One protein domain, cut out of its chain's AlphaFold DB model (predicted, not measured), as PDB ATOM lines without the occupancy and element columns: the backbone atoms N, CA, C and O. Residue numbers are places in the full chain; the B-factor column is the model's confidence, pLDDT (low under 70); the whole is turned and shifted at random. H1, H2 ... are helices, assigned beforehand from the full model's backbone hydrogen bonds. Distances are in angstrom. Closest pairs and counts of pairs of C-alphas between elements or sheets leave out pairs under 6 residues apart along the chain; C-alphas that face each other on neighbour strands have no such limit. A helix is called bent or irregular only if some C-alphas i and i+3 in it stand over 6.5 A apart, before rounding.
ATOM      1  N   ALA A   2     113.605 240.878 320.362       71.12
ATOM      2  CA  ALA A   2     112.268 240.406 320.767       71.12
ATOM      3  C   ALA A   2     112.084 238.880 320.630       71.12
ATOM      4  O   ALA A   2     111.537 238.252 321.531       71.12
ATOM      5  N   HIS A   3     112.614 238.287 319.553       83.69
ATOM      6  CA  HIS A   3     112.592 236.836 319.321       83.69
ATOM      7  C   HIS A   3     113.343 236.049 320.406       83.69
ATOM      8  O   HIS A   3     112.836 235.065 320.923       83.69
ATOM      9  N   TYR A   4     114.513 236.535 320.828       88.88
ATOM     10  CA  TYR A   4     115.316 235.875 321.860       88.88
ATOM     11  C   TYR A   4     114.585 235.807 323.206       88.88
ATOM     12  O   TYR A   4     114.505 234.757 323.832       88.88
ATOM     13  N   TRP A   5     113.991 236.918 323.648       89.75
ATOM     14  CA  TRP A   5     113.219 236.923 324.893       89.75
ATOM     15  C   TRP A   5     111.929 236.107 324.803       89.75
ATOM     16  O   TRP A   5     111.445 235.628 325.829       89.75
ATOM     17  N   GLN A   6     111.384 235.938 323.596       90.94
ATOM     18  CA  GLN A   6     110.278 235.021 323.360       90.94
ATOM     19  C   GLN A   6     110.731 233.569 323.562       90.94
ATOM     20  O   GLN A   6     110.117 232.875 324.361       90.94
ATOM     21  N   GLU A   7     111.865 233.158 322.989       91.19
ATOM     22  CA  GLU A   7     112.431 231.818 323.218       91.19
ATOM     23  C   GLU A   7     112.736 231.548 324.700       91.19
ATOM     24  O   GLU A   7     112.461 230.461 325.207       91.19
ATOM     25  N   VAL A   8     113.266 232.543 325.425       93.19
ATOM     26  CA  VAL A   8     113.504 232.434 326.876       93.19
ATOM     27  C   VAL A   8     112.188 232.219 327.625       93.19
ATOM     28  O   VAL A   8     112.114 231.355 328.498       93.19
ATOM     29  N   ARG A   9     111.138 232.983 327.293       93.56
ATOM     30  CA  ARG A   9     109.806 232.795 327.884       93.56
ATOM     31  C   ARG A   9     109.270 231.402 327.578       93.56
ATOM     32  O   ARG A   9     108.813 230.745 328.504       93.56
ATOM     33  N   ASP A  10     109.319 230.974 326.323       92.88
ATOM     34  CA  ASP A  10     108.751 229.697 325.890       92.88
ATOM     35  C   ASP A  10     109.456 228.526 326.585       92.88
ATOM     36  O   ASP A  10     108.807 227.594 327.055       92.88
ATOM     37  N   MET A  11     110.777 228.621 326.770       93.44
ATOM     38  CA  MET A  11     111.549 227.661 327.557       93.44
ATOM     39  C   MET A  11     111.118 227.626 329.028       93.44
ATOM     40  O   MET A  11     110.956 226.545 329.592       93.44
ATOM     41  N   LEU A  12     110.934 228.787 329.665       93.94
ATOM     42  CA  LEU A  12     110.480 228.849 331.056       93.94
ATOM     43  C   LEU A  12     109.041 228.321 331.194       93.94
ATOM     44  O   LEU A  12     108.754 227.580 332.130       93.94
ATOM     45  N   ALA A  13     108.153 228.658 330.257       93.50
ATOM     46  CA  ALA A  13     106.772 228.185 330.247       93.50
ATOM     47  C   ALA A  13     106.711 226.660 330.086       93.50
ATOM     48  O   ALA A  13     105.971 225.995 330.808       93.50
ATOM     49  N   LEU A  14     107.558 226.096 329.218       92.69
ATOM     50  CA  LEU A  14     107.702 224.651 329.049       92.69
ATOM     51  C   LEU A  14     108.213 223.963 330.327       92.69
ATOM     52  O   LEU A  14     107.704 222.912 330.700       92.69
ATOM     53  N   LEU A  15     109.197 224.555 331.013       93.19
ATOM     54  CA  LEU A  15     109.785 223.991 332.238       93.19
ATOM     55  C   LEU A  15     108.830 223.986 333.432       93.19
ATOM     56  O   LEU A  15     108.903 223.089 334.271       93.19
ATOM     57  N   PHE A  16     107.986 225.010 333.549       91.50
ATOM     58  CA  PHE A  16     107.132 225.193 334.722       91.50
ATOM     59  C   PHE A  16     105.660 224.869 334.467       91.50
ATOM     60  O   PHE A  16     104.893 224.811 335.425       91.50
ATOM     61  N   GLY A  17     105.264 224.634 333.211       88.06
ATOM     62  CA  GLY A  17     103.875 224.367 332.838       88.06
ATOM     63  C   GLY A  17     102.940 225.546 333.122       88.06
ATOM     64  O   GLY A  17     101.750 225.342 333.348       88.06
ATOM     65  N   THR A  18     103.471 226.770 333.167       87.38
ATOM     66  CA  THR A  18     102.722 227.989 333.489       87.38
ATOM     67  C   THR A  18     102.917 229.048 332.414       87.38
ATOM     68  O   THR A  18     103.991 229.161 331.820       87.38
ATOM     69  N   ASP A  19     101.886 229.862 332.171       85.50
ATOM     70  CA  ASP A  19     102.056 231.045 331.330       85.50
ATOM     71  C   ASP A  19     102.877 232.095 332.085       85.50
ATOM     72  O   ASP A  19     102.485 232.591 333.144       85.50
ATOM     73  N   ILE A  20     104.046 232.414 331.537       88.00
ATOM     74  CA  ILE A  20     104.972 233.375 332.123       88.00
ATOM     75  C   ILE A  20     104.857 234.697 331.379       88.00
ATOM     76  O   ILE A  20     105.183 234.815 330.195       88.00
ATOM     77  N   GLN A  21     104.442 235.718 332.120       85.56
ATOM     78  CA  GLN A  21     104.380 237.093 331.645       85.56
ATOM     79  C   GLN A  21     105.797 237.640 331.410       85.56
ATOM     80  O   GLN A  21     106.680 237.506 332.263       85.56
ATOM     81  N   ARG A  22     106.018 238.315 330.273       81.94
ATOM     82  CA  ARG A  22     107.298 238.978 329.939       81.94
ATOM     83  C   ARG A  22     107.445 240.299 330.689       81.94
ATOM     84  O   ARG A  22     107.516 241.361 330.079       81.94
ATOM     85  N   ASN A  23     107.466 240.239 332.015       87.50
ATOM     86  CA  ASN A  23     107.693 241.418 332.834       87.50
ATOM     87  C   ASN A  23     109.195 241.783 332.811       87.50
ATOM     88  O   ASN A  23     110.017 240.962 333.236       87.50
ATOM     89  N   PRO A  24     109.576 243.001 332.373       86.31
ATOM     90  CA  PRO A  24     110.965 243.458 332.408       86.31
ATOM     91  C   PRO A  24     111.587 243.376 333.807       86.31
ATOM     92  O   PRO A  24     112.765 243.051 333.932       86.31
ATOM     93  N   LEU A  25     110.800 243.598 334.866       88.94
ATOM     94  CA  LEU A  25     111.271 243.506 336.250       88.94
ATOM     95  C   LEU A  25     111.757 242.092 336.590       88.94
ATOM     96  O   LEU A  25     112.761 241.929 337.279       88.94
ATOM     97  N   SER A  26     111.093 241.058 336.078       88.56
ATOM     98  CA  SER A  26     111.507 239.673 336.310       88.56
ATOM     99  C   SER A  26     112.657 239.267 335.389       88.56
ATOM    100  O   SER A  26     113.675 238.749 335.846       88.56
ATOM    101  N   PHE A  27     112.541 239.555 334.090       89.94
ATOM    102  CA  PHE A  27     113.496 239.082 333.084       89.94
ATOM    103  C   PHE A  27     114.835 239.835 333.124       89.94
ATOM    104  O   PHE A  27     115.896 239.224 332.961       89.94
ATOM    105  N   LEU A  28     114.813 241.144 333.386       87.88
ATOM    106  CA  LEU A  28     116.016 241.980 333.433       87.88
ATOM    107  C   LEU A  28     116.512 242.197 334.862       87.88
ATOM    108  O   LEU A  28     117.699 242.010 335.112       87.88
ATOM    109  N   LEU A  29     115.616 242.546 335.792       86.69
ATOM    110  CA  LEU A  29     116.002 242.934 337.158       86.69
ATOM    111  C   LEU A  29     115.958 241.780 338.172       86.69
ATOM    112  O   LEU A  29     116.347 241.964 339.320       86.69
ATOM    113  N   GLY A  30     115.517 240.584 337.767       86.00
ATOM    114  CA  GLY A  30     115.512 239.405 338.637       86.00
ATOM    115  C   GLY A  30     114.420 239.410 339.707       86.00
ATOM    116  O   GLY A  30     114.539 238.687 340.696       86.00
ATOM    117  N   SER A  31     113.354 240.195 339.518       90.38
ATOM    118  CA  SER A  31     112.159 240.100 340.363       90.38
ATOM    119  C   SER A  31     111.558 238.690 340.276       90.38
ATOM    120  O   SER A  31     111.557 238.094 339.192       90.38
ATOM    121  N   PRO A  32     111.036 238.141 341.385       89.50
ATOM    122  CA  PRO A  32     110.494 236.790 341.402       89.50
ATOM    123  C   PRO A  32     109.360 236.630 340.383       89.50
ATOM    124  O   PRO A  32     108.613 237.570 340.104       89.50
ATOM    125  N   LEU A  33     109.250 235.431 339.815       90.38
ATOM    126  CA  LEU A  33     108.145 235.079 338.937       90.38
ATOM    127  C   LEU A  33     106.968 234.638 339.817       90.38
ATOM    128  O   LEU A  33     107.139 233.767 340.678       90.38
ATOM    129  N   PRO A  34     105.776 235.229 339.640       87.88
ATOM    130  CA  PRO A  34     104.630 234.897 340.471       87.88
ATOM    131  C   PRO A  34     104.242 233.423 340.295       87.88
ATOM    132  O   PRO A  34     104.288 232.880 339.194       87.88
ATOM    133  N   GLY A  35     103.870 232.767 341.396       86.88
ATOM    134  CA  GLY A  35     103.397 231.378 341.395       86.88
ATOM    135  C   GLY A  35     104.487 230.299 341.429       86.88
ATOM    136  O   GLY A  35     104.156 229.125 341.593       86.88
ATOM    137  N   LEU A  36     105.777 230.647 341.339       91.12
ATOM    138  CA  LEU A  36     106.853 229.655 341.434       91.12
ATOM    139  C   LEU A  36     107.222 229.319 342.885       91.12
ATOM    140  O   LEU A  36     107.448 230.188 343.725       91.12
ATOM    141  N   LYS A  37     107.368 228.018 343.167       92.81
ATOM    142  CA  LYS A  37     107.936 227.523 344.433       92.81
ATOM    143  C   LYS A  37     109.431 227.850 344.516       92.81
ATOM    144  O   LYS A  37     110.093 228.026 343.499       92.81
ATOM    145  N   LYS A  38     110.005 227.827 345.726       93.69
ATOM    146  CA  LYS A  38     111.411 228.199 346.002       93.69
ATOM    147  C   LYS A  38     112.443 227.576 345.046       93.69
ATOM    148  O   LYS A  38     113.304 228.287 344.536       93.69
ATOM    149  N   HIS A  39     112.383 226.263 344.806       94.62
ATOM    150  CA  HIS A  39     113.345 225.582 343.926       94.62
ATOM    151  C   HIS A  39     113.136 225.932 342.449       94.62
ATOM    152  O   HIS A  39     114.104 226.247 341.761       94.62
ATOM    153  N   SER A  40     111.881 225.981 341.995       94.00
ATOM    154  CA  SER A  40     111.516 226.425 340.644       94.00
ATOM    155  C   SER A  40     111.944 227.872 340.392       94.00
ATOM    156  O   SER A  40     112.524 228.171 339.354       94.00
ATOM    157  N   GLN A  41     111.757 228.758 341.375       95.38
ATOM    158  CA  GLN A  41     112.217 230.142 341.310       95.38
ATOM    159  C   GLN A  41     113.743 230.221 341.216       95.38
ATOM    160  O   GLN A  41     114.266 231.025 340.445       95.38
ATOM    161  N   LYS A  42     114.472 229.379 341.964       95.88
ATOM    162  CA  LYS A  42     115.933 229.300 341.838       95.88
ATOM    163  C   LYS A  42     116.334 228.887 340.418       95.88
ATOM    164  O   LYS A  42     117.181 229.557 339.834       95.88
ATOM    165  N   LEU A  43     115.717 227.849 339.848       96.38
ATOM    166  CA  LEU A  43     116.000 227.421 338.474       96.38
ATOM    167  C   LEU A  43     115.701 228.537 337.461       96.38
ATOM    168  O   LEU A  43     116.546 228.850 336.624       96.38
ATOM    169  N   ALA A  44     114.545 229.195 337.579       95.56
ATOM    170  CA  ALA A  44     114.179 230.315 336.716       95.56
ATOM    171  C   ALA A  44     115.213 231.450 336.785       95.56
ATOM    172  O   ALA A  44     115.644 231.968 335.757       95.56
ATOM    173  N   ASN A  45     115.675 231.795 337.990       95.56
ATOM    174  CA  ASN A  45     116.694 232.826 338.181       95.56
ATOM    175  C   ASN A  45     118.029 232.451 337.523       95.56
ATOM    176  O   ASN A  45     118.685 233.323 336.949       95.56
ATOM    177  N   LEU A  46     118.429 231.176 337.576       96.19
ATOM    178  CA  LEU A  46     119.642 230.683 336.915       96.19
ATOM    179  C   LEU A  46     119.523 230.782 335.387       96.19
ATOM    180  O   LEU A  46     120.435 231.296 334.739       96.19
ATOM    181  N   ILE A  47     118.379 230.395 334.816       95.81
ATOM    182  CA  ILE A  47     118.107 230.501 333.372       95.81
ATOM    183  C   ILE A  47     118.096 231.963 332.914       95.81
ATOM    184  O   ILE A  47     118.725 232.317 331.915       95.81
ATOM    185  N   LEU A  48     117.436 232.848 333.661       95.50
ATOM    186  CA  LEU A  48     117.421 234.280 333.358       95.50
ATOM    187  C   LEU A  48     118.820 234.902 333.487       95.50
ATOM    188  O   LEU A  48     119.186 235.785 332.712       95.50
ATOM    189  N   THR A  49     119.637 234.408 334.418       95.25
ATOM    190  CA  THR A  49     121.041 234.818 334.559       95.25
ATOM    191  C   THR A  49     121.876 234.376 333.363       95.25
ATOM    192  O   THR A  49     122.606 235.199 332.809       95.25
ATOM    193  N   ALA A  50     121.722 233.130 332.902       96.00
ATOM    194  CA  ALA A  50     122.331 232.665 331.655       96.00
ATOM    195  C   ALA A  50     121.900 233.539 330.471       96.00
ATOM    196  O   ALA A  50     122.743 233.981 329.694       96.00
ATOM    197  N   SER A  51     120.609 233.863 330.388       94.62
ATOM    198  CA  SER A  51     120.044 234.671 329.303       94.62
ATOM    199  C   SER A  51     120.667 236.068 329.244       94.62
ATOM    200  O   SER A  51     121.161 236.504 328.203       94.62
ATOM    201  N   ARG A  52     120.740 236.754 330.391       94.00
ATOM    202  CA  ARG A  52     121.407 238.062 330.498       94.00
ATOM    203  C   ARG A  52     122.895 237.973 330.171       94.00
ATOM    204  O   ARG A  52     123.404 238.833 329.457       94.00
ATOM    205  N   ARG A  53     123.587 236.929 330.637       94.31
ATOM    206  CA  ARG A  53     125.010 236.698 330.333       94.31
ATOM    207  C   ARG A  53     125.243 236.499 328.835       94.31
ATOM    208  O   ARG A  53     126.211 237.027 328.297       94.31
ATOM    209  N   VAL A  54     124.364 235.768 328.157       94.50
ATOM    210  CA  VAL A  54     124.441 235.520 326.711       94.50
ATOM    211  C   VAL A  54     124.200 236.801 325.911       94.50
ATOM    212  O   VAL A  54     124.944 237.070 324.967       94.50
ATOM    213  N   ILE A  55     123.240 237.635 326.316       92.12
ATOM    214  CA  ILE A  55     123.049 238.971 325.727       92.12
ATOM    215  C   ILE A  55     124.292 239.832 325.940       92.12
ATOM    216  O   ILE A  55     124.821 240.392 324.982       92.12
ATOM    217  N   ALA A  56     124.791 239.895 327.176       91.94
ATOM    218  CA  ALA A  56     125.976 240.671 327.510       91.94
ATOM    219  C   ALA A  56     127.205 240.200 326.723       91.94
ATOM    220  O   ALA A  56     127.989 241.025 326.281       91.94
ATOM    221  N   ARG A  57     127.367 238.895 326.470       91.12
ATOM    222  CA  ARG A  57     128.449 238.358 325.627       91.12
ATOM    223  C   ARG A  57     128.319 238.779 324.159       91.12
ATOM    224  O   ARG A  57     129.328 238.972 323.487       91.12
ATOM    225  N   ASN A  58     127.095 238.912 323.662       90.44
ATOM    226  CA  ASN A  58     126.794 239.220 322.265       90.44
ATOM    227  C   ASN A  58     126.529 240.714 322.010       90.44
ATOM    228  O   ASN A  58     126.119 241.073 320.913       90.44
ATOM    229  N   TRP A  59     126.802 241.597 322.976       88.94
ATOM    230  CA  TRP A  59     126.398 243.009 322.914       88.94
ATOM    231  C   TRP A  59     126.960 243.803 321.723       88.94
ATOM    232  O   TRP A  59     126.346 244.776 321.302       88.94
ATOM    233  N   LYS A  60     128.113 243.389 321.175       88.44
ATOM    234  CA  LYS A  60     128.730 244.003 319.982       88.44
ATOM    235  C   LYS A  60     128.318 243.345 318.661       88.44
ATOM    236  O   LYS A  60     128.714 243.827 317.604       88.44
ATOM    237  N   LYS A  61     127.610 242.212 318.693       89.06
ATOM    238  CA  LYS A  61     127.230 241.480 317.480       89.06
ATOM    239  C   LYS A  61     125.940 242.058 316.900       89.06
ATOM    240  O   LYS A  61     125.027 242.419 317.633       89.06
ATOM    241  N   LEU A  62     125.859 242.089 315.570       83.25
ATOM    242  CA  LEU A  62     124.655 242.518 314.844       83.25
ATOM    243  C   LEU A  62     123.508 241.507 314.979       83.25
ATOM    244  O   LEU A  62     122.339 241.886 314.972       83.25
ATOM    245  N   GLN A  63     123.837 240.219 315.103       84.06
ATOM    246  CA  GLN A  63     122.848 239.156 315.240       84.06
ATOM    247  C   GLN A  63     122.473 238.931 316.712       84.06
ATOM    248  O   GLN A  63     123.352 238.972 317.580       84.06
ATOM    249  N   PRO A  64     121.184 238.680 317.011       84.06
ATOM    250  CA  PRO A  64     120.764 238.318 318.355       84.06
ATOM    251  C   PRO A  64     121.359 236.960 318.756       84.06
ATOM    252  O   PRO A  64     121.675 236.149 317.883       84.06
ATOM    253  N   PRO A  65     121.473 236.685 320.064       90.69
ATOM    254  CA  PRO A  65     121.894 235.371 320.511       90.69
ATOM    255  C   PRO A  65     120.897 234.284 320.112       90.69
ATOM    256  O   PRO A  65     119.702 234.543 319.959       90.69
ATOM    257  N   THR A  66     121.396 233.059 320.003       90.06
ATOM    258  CA  THR A  66     120.614 231.882 319.606       90.06
ATOM    259  C   THR A  66     120.140 231.056 320.807       90.06
ATOM    260  O   THR A  66     120.775 231.051 321.868       90.06
ATOM    261  N   ALA A  67     119.068 230.272 320.626       89.06
ATOM    262  CA  ALA A  67     118.632 229.256 321.591       89.06
ATOM    263  C   ALA A  67     119.759 228.284 321.981       89.06
ATOM    264  O   ALA A  67     119.857 227.862 323.134       89.06
ATOM    265  N   THR A  68     120.623 227.929 321.027       90.56
ATOM    266  CA  THR A  68     121.759 227.028 321.253       90.56
ATOM    267  C   THR A  68     122.771 227.649 322.210       90.56
ATOM    268  O   THR A  68     123.145 227.008 323.189       90.56
ATOM    269  N   GLU A  69     123.150 228.915 322.003       93.12
ATOM    270  CA  GLU A  69     124.046 229.633 322.922       93.12
ATOM    271  C   GLU A  69     123.464 229.729 324.338       93.12
ATOM    272  O   GLU A  69     124.197 229.596 325.320       93.12
ATOM    273  N   LEU A  70     122.147 229.928 324.454       94.50
ATOM    274  CA  LEU A  70     121.459 229.907 325.742       94.50
ATOM    275  C   LEU A  70     121.538 228.529 326.409       94.50
ATOM    276  O   LEU A  70     121.913 228.448 327.577       94.50
ATOM    277  N   LYS A  71     121.228 227.450 325.683       93.75
ATOM    278  CA  LYS A  71     121.310 226.078 326.213       93.75
ATOM    279  C   LYS A  71     122.719 225.744 326.695       93.75
ATOM    280  O   LYS A  71     122.860 225.232 327.803       93.75
ATOM    281  N   THR A  72     123.749 226.097 325.926       94.06
ATOM    282  CA  THR A  72     125.149 225.927 326.342       94.06
ATOM    283  C   THR A  72     125.444 226.704 327.626       94.06
ATOM    284  O   THR A  72     125.980 226.141 328.575       94.06
ATOM    285  N   ALA A  73     125.017 227.967 327.718       95.69
ATOM    286  CA  ALA A  73     125.225 228.765 328.925       95.69
ATOM    287  C   ALA A  73     124.503 228.192 330.161       95.69
ATOM    288  O   ALA A  73     125.038 228.262 331.268       95.69
ATOM    289  N   ILE A  74     123.308 227.615 329.996       96.25
ATOM    290  CA  ILE A  74     122.582 226.942 331.084       96.25
ATOM    291  C   ILE A  74     123.312 225.662 331.508       96.25
ATOM    292  O   ILE A  74     123.465 225.422 332.705       96.25
ATOM    293  N   GLN A  75     123.806 224.867 330.552       94.88
ATOM    294  CA  GLN A  75     124.590 223.659 330.830       94.88
ATOM    295  C   GLN A  75     125.884 223.970 331.590       94.88
ATOM    296  O   GLN A  75     126.218 223.253 332.535       94.88
ATOM    297  N   ASP A  76     126.571 225.062 331.247       94.75
ATOM    298  CA  ASP A  76     127.759 225.516 331.975       94.75
ATOM    299  C   ASP A  76     127.426 225.834 333.440       94.75
ATOM    300  O   ASP A  76     128.092 225.343 334.355       94.75
ATOM    301  N   ILE A  77     126.354 226.604 333.681       96.19
ATOM    302  CA  ILE A  77     125.887 226.924 335.040       96.19
ATOM    303  C   ILE A  77     125.500 225.647 335.793       96.19
ATOM    304  O   ILE A  77     125.872 225.488 336.953       96.19
ATOM    305  N   ARG A  78     124.793 224.720 335.138       95.62
ATOM    306  CA  ARG A  78     124.408 223.428 335.718       95.62
ATOM    307  C   ARG A  78     125.625 222.634 336.176       95.62
ATOM    308  O   ARG A  78     125.653 222.162 337.308       95.62
ATOM    309  N   ARG A  79     126.648 222.518 335.323       94.88
ATOM    310  CA  ARG A  79     127.894 221.806 335.641       94.88
ATOM    311  C   ARG A  79     128.601 222.438 336.838       94.88
ATOM    312  O   ARG A  79     129.058 221.716 337.718       94.88
ATOM    313  N   MET A  80     128.654 223.769 336.893       95.50
ATOM    314  CA  MET A  80     129.236 224.490 338.027       95.50
ATOM    315  C   MET A  80     128.443 224.268 339.324       95.50
ATOM    316  O   MET A  80     129.042 223.948 340.348       95.50
ATOM    317  N   GLU A  81     127.111 224.374 339.286       95.69
ATOM    318  CA  GLU A  81     126.244 224.116 340.447       95.69
ATOM    319  C   GLU A  81     126.357 222.663 340.930       95.69
ATOM    320  O   GLU A  81     126.354 222.430 342.137       95.69
ATOM    321  N   TYR A  82     126.493 221.694 340.017       95.50
ATOM    322  CA  TYR A  82     126.698 220.286 340.368       95.50
ATOM    323  C   TYR A  82     128.004 220.089 341.135       95.50
ATOM    324  O   TYR A  82     127.998 219.511 342.219       95.50
ATOM    325  N   MET A  83     129.115 220.625 340.619       96.00
ATOM    326  CA  MET A  83     130.420 220.518 341.280       96.00
ATOM    327  C   MET A  83     130.421 221.216 342.646       96.00
ATOM    328  O   MET A  83     130.929 220.665 343.622       96.00
ATOM    329  N   ALA A  84     129.792 222.390 342.746       95.88
ATOM    330  CA  ALA A  84     129.643 223.099 344.014       95.88
ATOM    331  C   ALA A  84     128.780 222.315 345.019       95.88
ATOM    332  O   ALA A  84     129.111 222.247 346.203       95.88
ATOM    333  N   ALA A  85     127.689 221.697 344.561       95.94
ATOM    334  CA  ALA A  85     126.827 220.871 345.398       95.94
ATOM    335  C   ALA A  85     127.517 219.578 345.847       95.94
ATOM    336  O   ALA A  85     127.335 219.179 346.996       95.94
ATOM    337  N   LEU A  86     128.322 218.961 344.979       95.56
ATOM    338  CA  LEU A  86     129.141 217.797 345.309       95.56
ATOM    339  C   LEU A  86     130.146 218.148 346.412       95.56
ATOM    340  O   LEU A  86     130.165 217.499 347.452       95.56
ATOM    341  N   HIS A  87     130.896 219.239 346.234       95.81
ATOM    342  CA  HIS A  87     131.860 219.720 347.225       95.81
ATOM    343  C   HIS A  87     131.197 220.065 348.571       95.81
ATOM    344  O   HIS A  87     131.730 219.762 349.634       95.81
ATOM    345  N   ALA A  88     130.012 220.679 348.547       95.44
ATOM    346  CA  ALA A  88     129.286 221.074 349.754       95.44
ATOM    347  C   ALA A  88     128.406 219.962 350.364       95.44
ATOM    348  O   ALA A  88     127.687 220.241 351.323       95.44
ATOM    349  N   SER A  89     128.399 218.742 349.807       93.75
ATOM    350  CA  SER A  89     127.483 217.651 350.197       93.75
ATOM    351  C   SER A  89     125.992 218.050 350.168       93.75
ATOM    352  O   SER A  89     125.202 217.685 351.036       93.75
ATOM    353  N   ARG A  90     125.584 218.830 349.157       95.44
ATOM    354  CA  ARG A  90     124.219 219.368 348.961       95.44
ATOM    355  C   ARG A  90     123.526 218.839 347.698       95.44
ATOM    356  O   ARG A  90     122.609 219.489 347.189       95.44
ATOM    357  N   LEU A  91     123.922 217.662 347.207       94.50
ATOM    358  CA  LEU A  91     123.326 217.027 346.020       94.50
ATOM    359  C   LEU A  91     121.787 216.920 346.065       94.50
ATOM    360  O   LEU A  91     121.161 217.310 345.081       94.50
ATOM    361  N   PRO A  92     121.136 216.573 347.197       95.50
ATOM    362  CA  PRO A  92     119.673 216.505 347.237       95.50
ATOM    363  C   PRO A  92     118.982 217.851 346.960       95.50
ATOM    364  O   PRO A  92     117.853 217.903 346.479       95.50
ATOM    365  N   ILE A  93     119.636 218.973 347.287       94.06
ATOM    366  CA  ILE A  93     119.112 220.315 346.989       94.06
ATOM    367  C   ILE A  93     119.335 220.647 345.513       94.06
ATOM    368  O   ILE A  93     118.462 221.252 344.894       94.06
ATOM    369  N   TYR A  94     120.491 220.267 344.965       95.69
ATOM    370  CA  TYR A  94     120.794 220.420 343.545       95.69
ATOM    371  C   TYR A  94     119.760 219.686 342.681       95.69
ATOM    372  O   TYR A  94     119.153 220.308 341.813       95.69
ATOM    373  N   GLU A  95     119.479 218.419 342.986       94.94
ATOM    374  CA  GLU A  95     118.516 217.597 342.243       94.94
ATOM    375  C   GLU A  95     117.114 218.209 342.262       94.94
ATOM    376  O   GLU A  95     116.477 218.323 341.220       94.94
ATOM    377  N   LYS A  96     116.654 218.717 343.414       95.81
ATOM    378  CA  LYS A  96     115.354 219.410 343.517       95.81
ATOM    379  C   LYS A  96     115.252 220.660 342.646       95.81
ATOM    380  O   LYS A  96     114.146 221.063 342.293       95.81
ATOM    381  N   VAL A  97     116.372 221.327 342.373       96.75
ATOM    382  CA  VAL A  97     116.409 222.543 341.547       96.75
ATOM    383  C   VAL A  97     116.502 222.185 340.069       96.75
ATOM    384  O   VAL A  97     115.823 222.816 339.266       96.75
ATOM    385  N   TRP A  98     117.318 221.195 339.708       96.12
ATOM    386  CA  TRP A  98     117.638 220.875 338.316       96.12
ATOM    387  C   TRP A  98     116.792 219.758 337.705       96.12
ATOM    388  O   TRP A  98     116.777 219.641 336.483       96.12
ATOM    389  N   SER A  99     116.021 219.000 338.489       93.81
ATOM    390  CA  SER A  99     115.171 217.927 337.955       93.81
ATOM    391  C   SER A  99     114.208 218.358 336.837       93.81
ATOM    392  O   SER A  99     114.080 217.591 335.879       93.81
ATOM    393  N   PRO A 100     113.584 219.562 336.842       93.50
ATOM    394  CA  PRO A 100     112.737 219.974 335.719       93.50
ATOM    395  C   PRO A 100     113.540 220.139 334.426       93.50
ATOM    396  O   PRO A 100     113.078 219.770 333.349       93.50
ATOM    397  N   TRP A 101     114.766 220.660 334.534       94.12
ATOM    398  CA  TRP A 101     115.672 220.798 333.398       94.12
ATOM    399  C   TRP A 101     116.125 219.436 332.879       94.12
ATOM    400  O   TRP A 101     116.048 219.189 331.681       94.12
ATOM    401  N   ASP A 102     116.538 218.543 333.776       92.88
ATOM    402  CA  ASP A 102     117.052 217.214 333.428       92.88
ATOM    403  C   ASP A 102     115.978 216.317 332.803       92.88
ATOM    404  O   ASP A 102     116.290 215.468 331.975       92.88
ATOM    405  N   THR A 103     114.706 216.543 333.138       91.50
ATOM    406  CA  THR A 103     113.576 215.847 332.505       91.50
ATOM    407  C   THR A 103     113.430 216.225 331.028       91.50
ATOM    408  O   THR A 103     113.127 215.371 330.199       91.50
ATOM    409  N   LEU A 104     113.651 217.498 330.680       89.50
ATOM    410  CA  LEU A 104     113.547 217.987 329.298       89.50
ATOM    411  C   LEU A 104     114.848 217.819 328.504       89.50
ATOM    412  O   LEU A 104     114.821 217.663 327.284       89.50
ATOM    413  N   TYR A 105     115.984 217.891 329.191       88.50
ATOM    414  CA  TYR A 105     117.324 217.857 328.620       88.50
ATOM    415  C   TYR A 105     118.177 216.870 329.418       88.50
ATOM    416  O   TYR A 105     119.026 217.299 330.212       88.50
TER     417      TYR A 105
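AT A GLANCE: This is residues 2 to 105 of the 110 residues of an uncharacterized protein of Xenopus laevis (UniProt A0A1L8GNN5). One long helix, H3, runs through the middle, with H1 alongside it and H4 crossing it steeply. H5 folds back from H4 as a helical hairpin and packs on the first part of H3 and the end of H1, while the short H2 sits near H3. The printed part has 104 residues with five named helices, H1 to H5 in chain order, and no named strand: all helix, its packing part aligned, part crossed. It is compact, with a radius of gyration of the C-alphas of 13.7 A and spans of 43 by 29 by 24 A.

HOW THE PARTS SIT: Start with H1, residues 2 to 16; it touches H3, residues 38 to 57, at a shallow tilt of 21 degrees, opposite ways, with Leu 12 and Ala 44 the closest C-alphas at 6.9 A. H2, residues 24 to 27, is close to H3 but not clearly touching: their closest C-alphas, Phe 27 and Leu 48, are 6.2 A apart. Residues 46 to 54 of H3 touch residues 69 to 77 of H4, residues 67 to 87, at a steep tilt of 54 degrees, opposite ways; the closest C-alphas, Ala 50 and Ala 73, are 5.6 A apart. Residues 78 to 85 of H4 touch H5, residues 91 to 104, in a hairpin at a shallow tilt of 22 degrees, with the C-alphas of Ala 85 and Leu 91 closest at 5.2 A. H5 also touches H3, closest at the C-alphas of His 39 and Val 97, 4.9 A, and H1, closest at those of Leu 15 and Pro 100, 6.1 A. Every O i to N i+4 pair is within hydrogen-bond range in H1, H3 and H4, and 7 of 10 are in H5; H2 is too short for such a pair.

IN THESE COORDINATES: Find C-alpha 2 at (112.268, 240.406, 320.767), where H1 begins its 21.3 A; H2 measures 5.1 A. From C-alpha 38 at (111.411, 228.199, 346.002) H3 runs 28.4 A, and H4 then runs 30.4 A. H5 spans 19.4 A to C-alpha 104 at (113.547, 217.987, 329.298) and is irregular, with C-alphas 97 and 100 7.4 A apart.

THE WHOLE: Look at Leu 62 and Ser 89 for the two C-alphas farthest apart, 43.3 A. The printed part has no cut, its link from H4 to H5 is tight, and the other links are short. Its mean pLDDT is 92.0, and no printed residue is under 70.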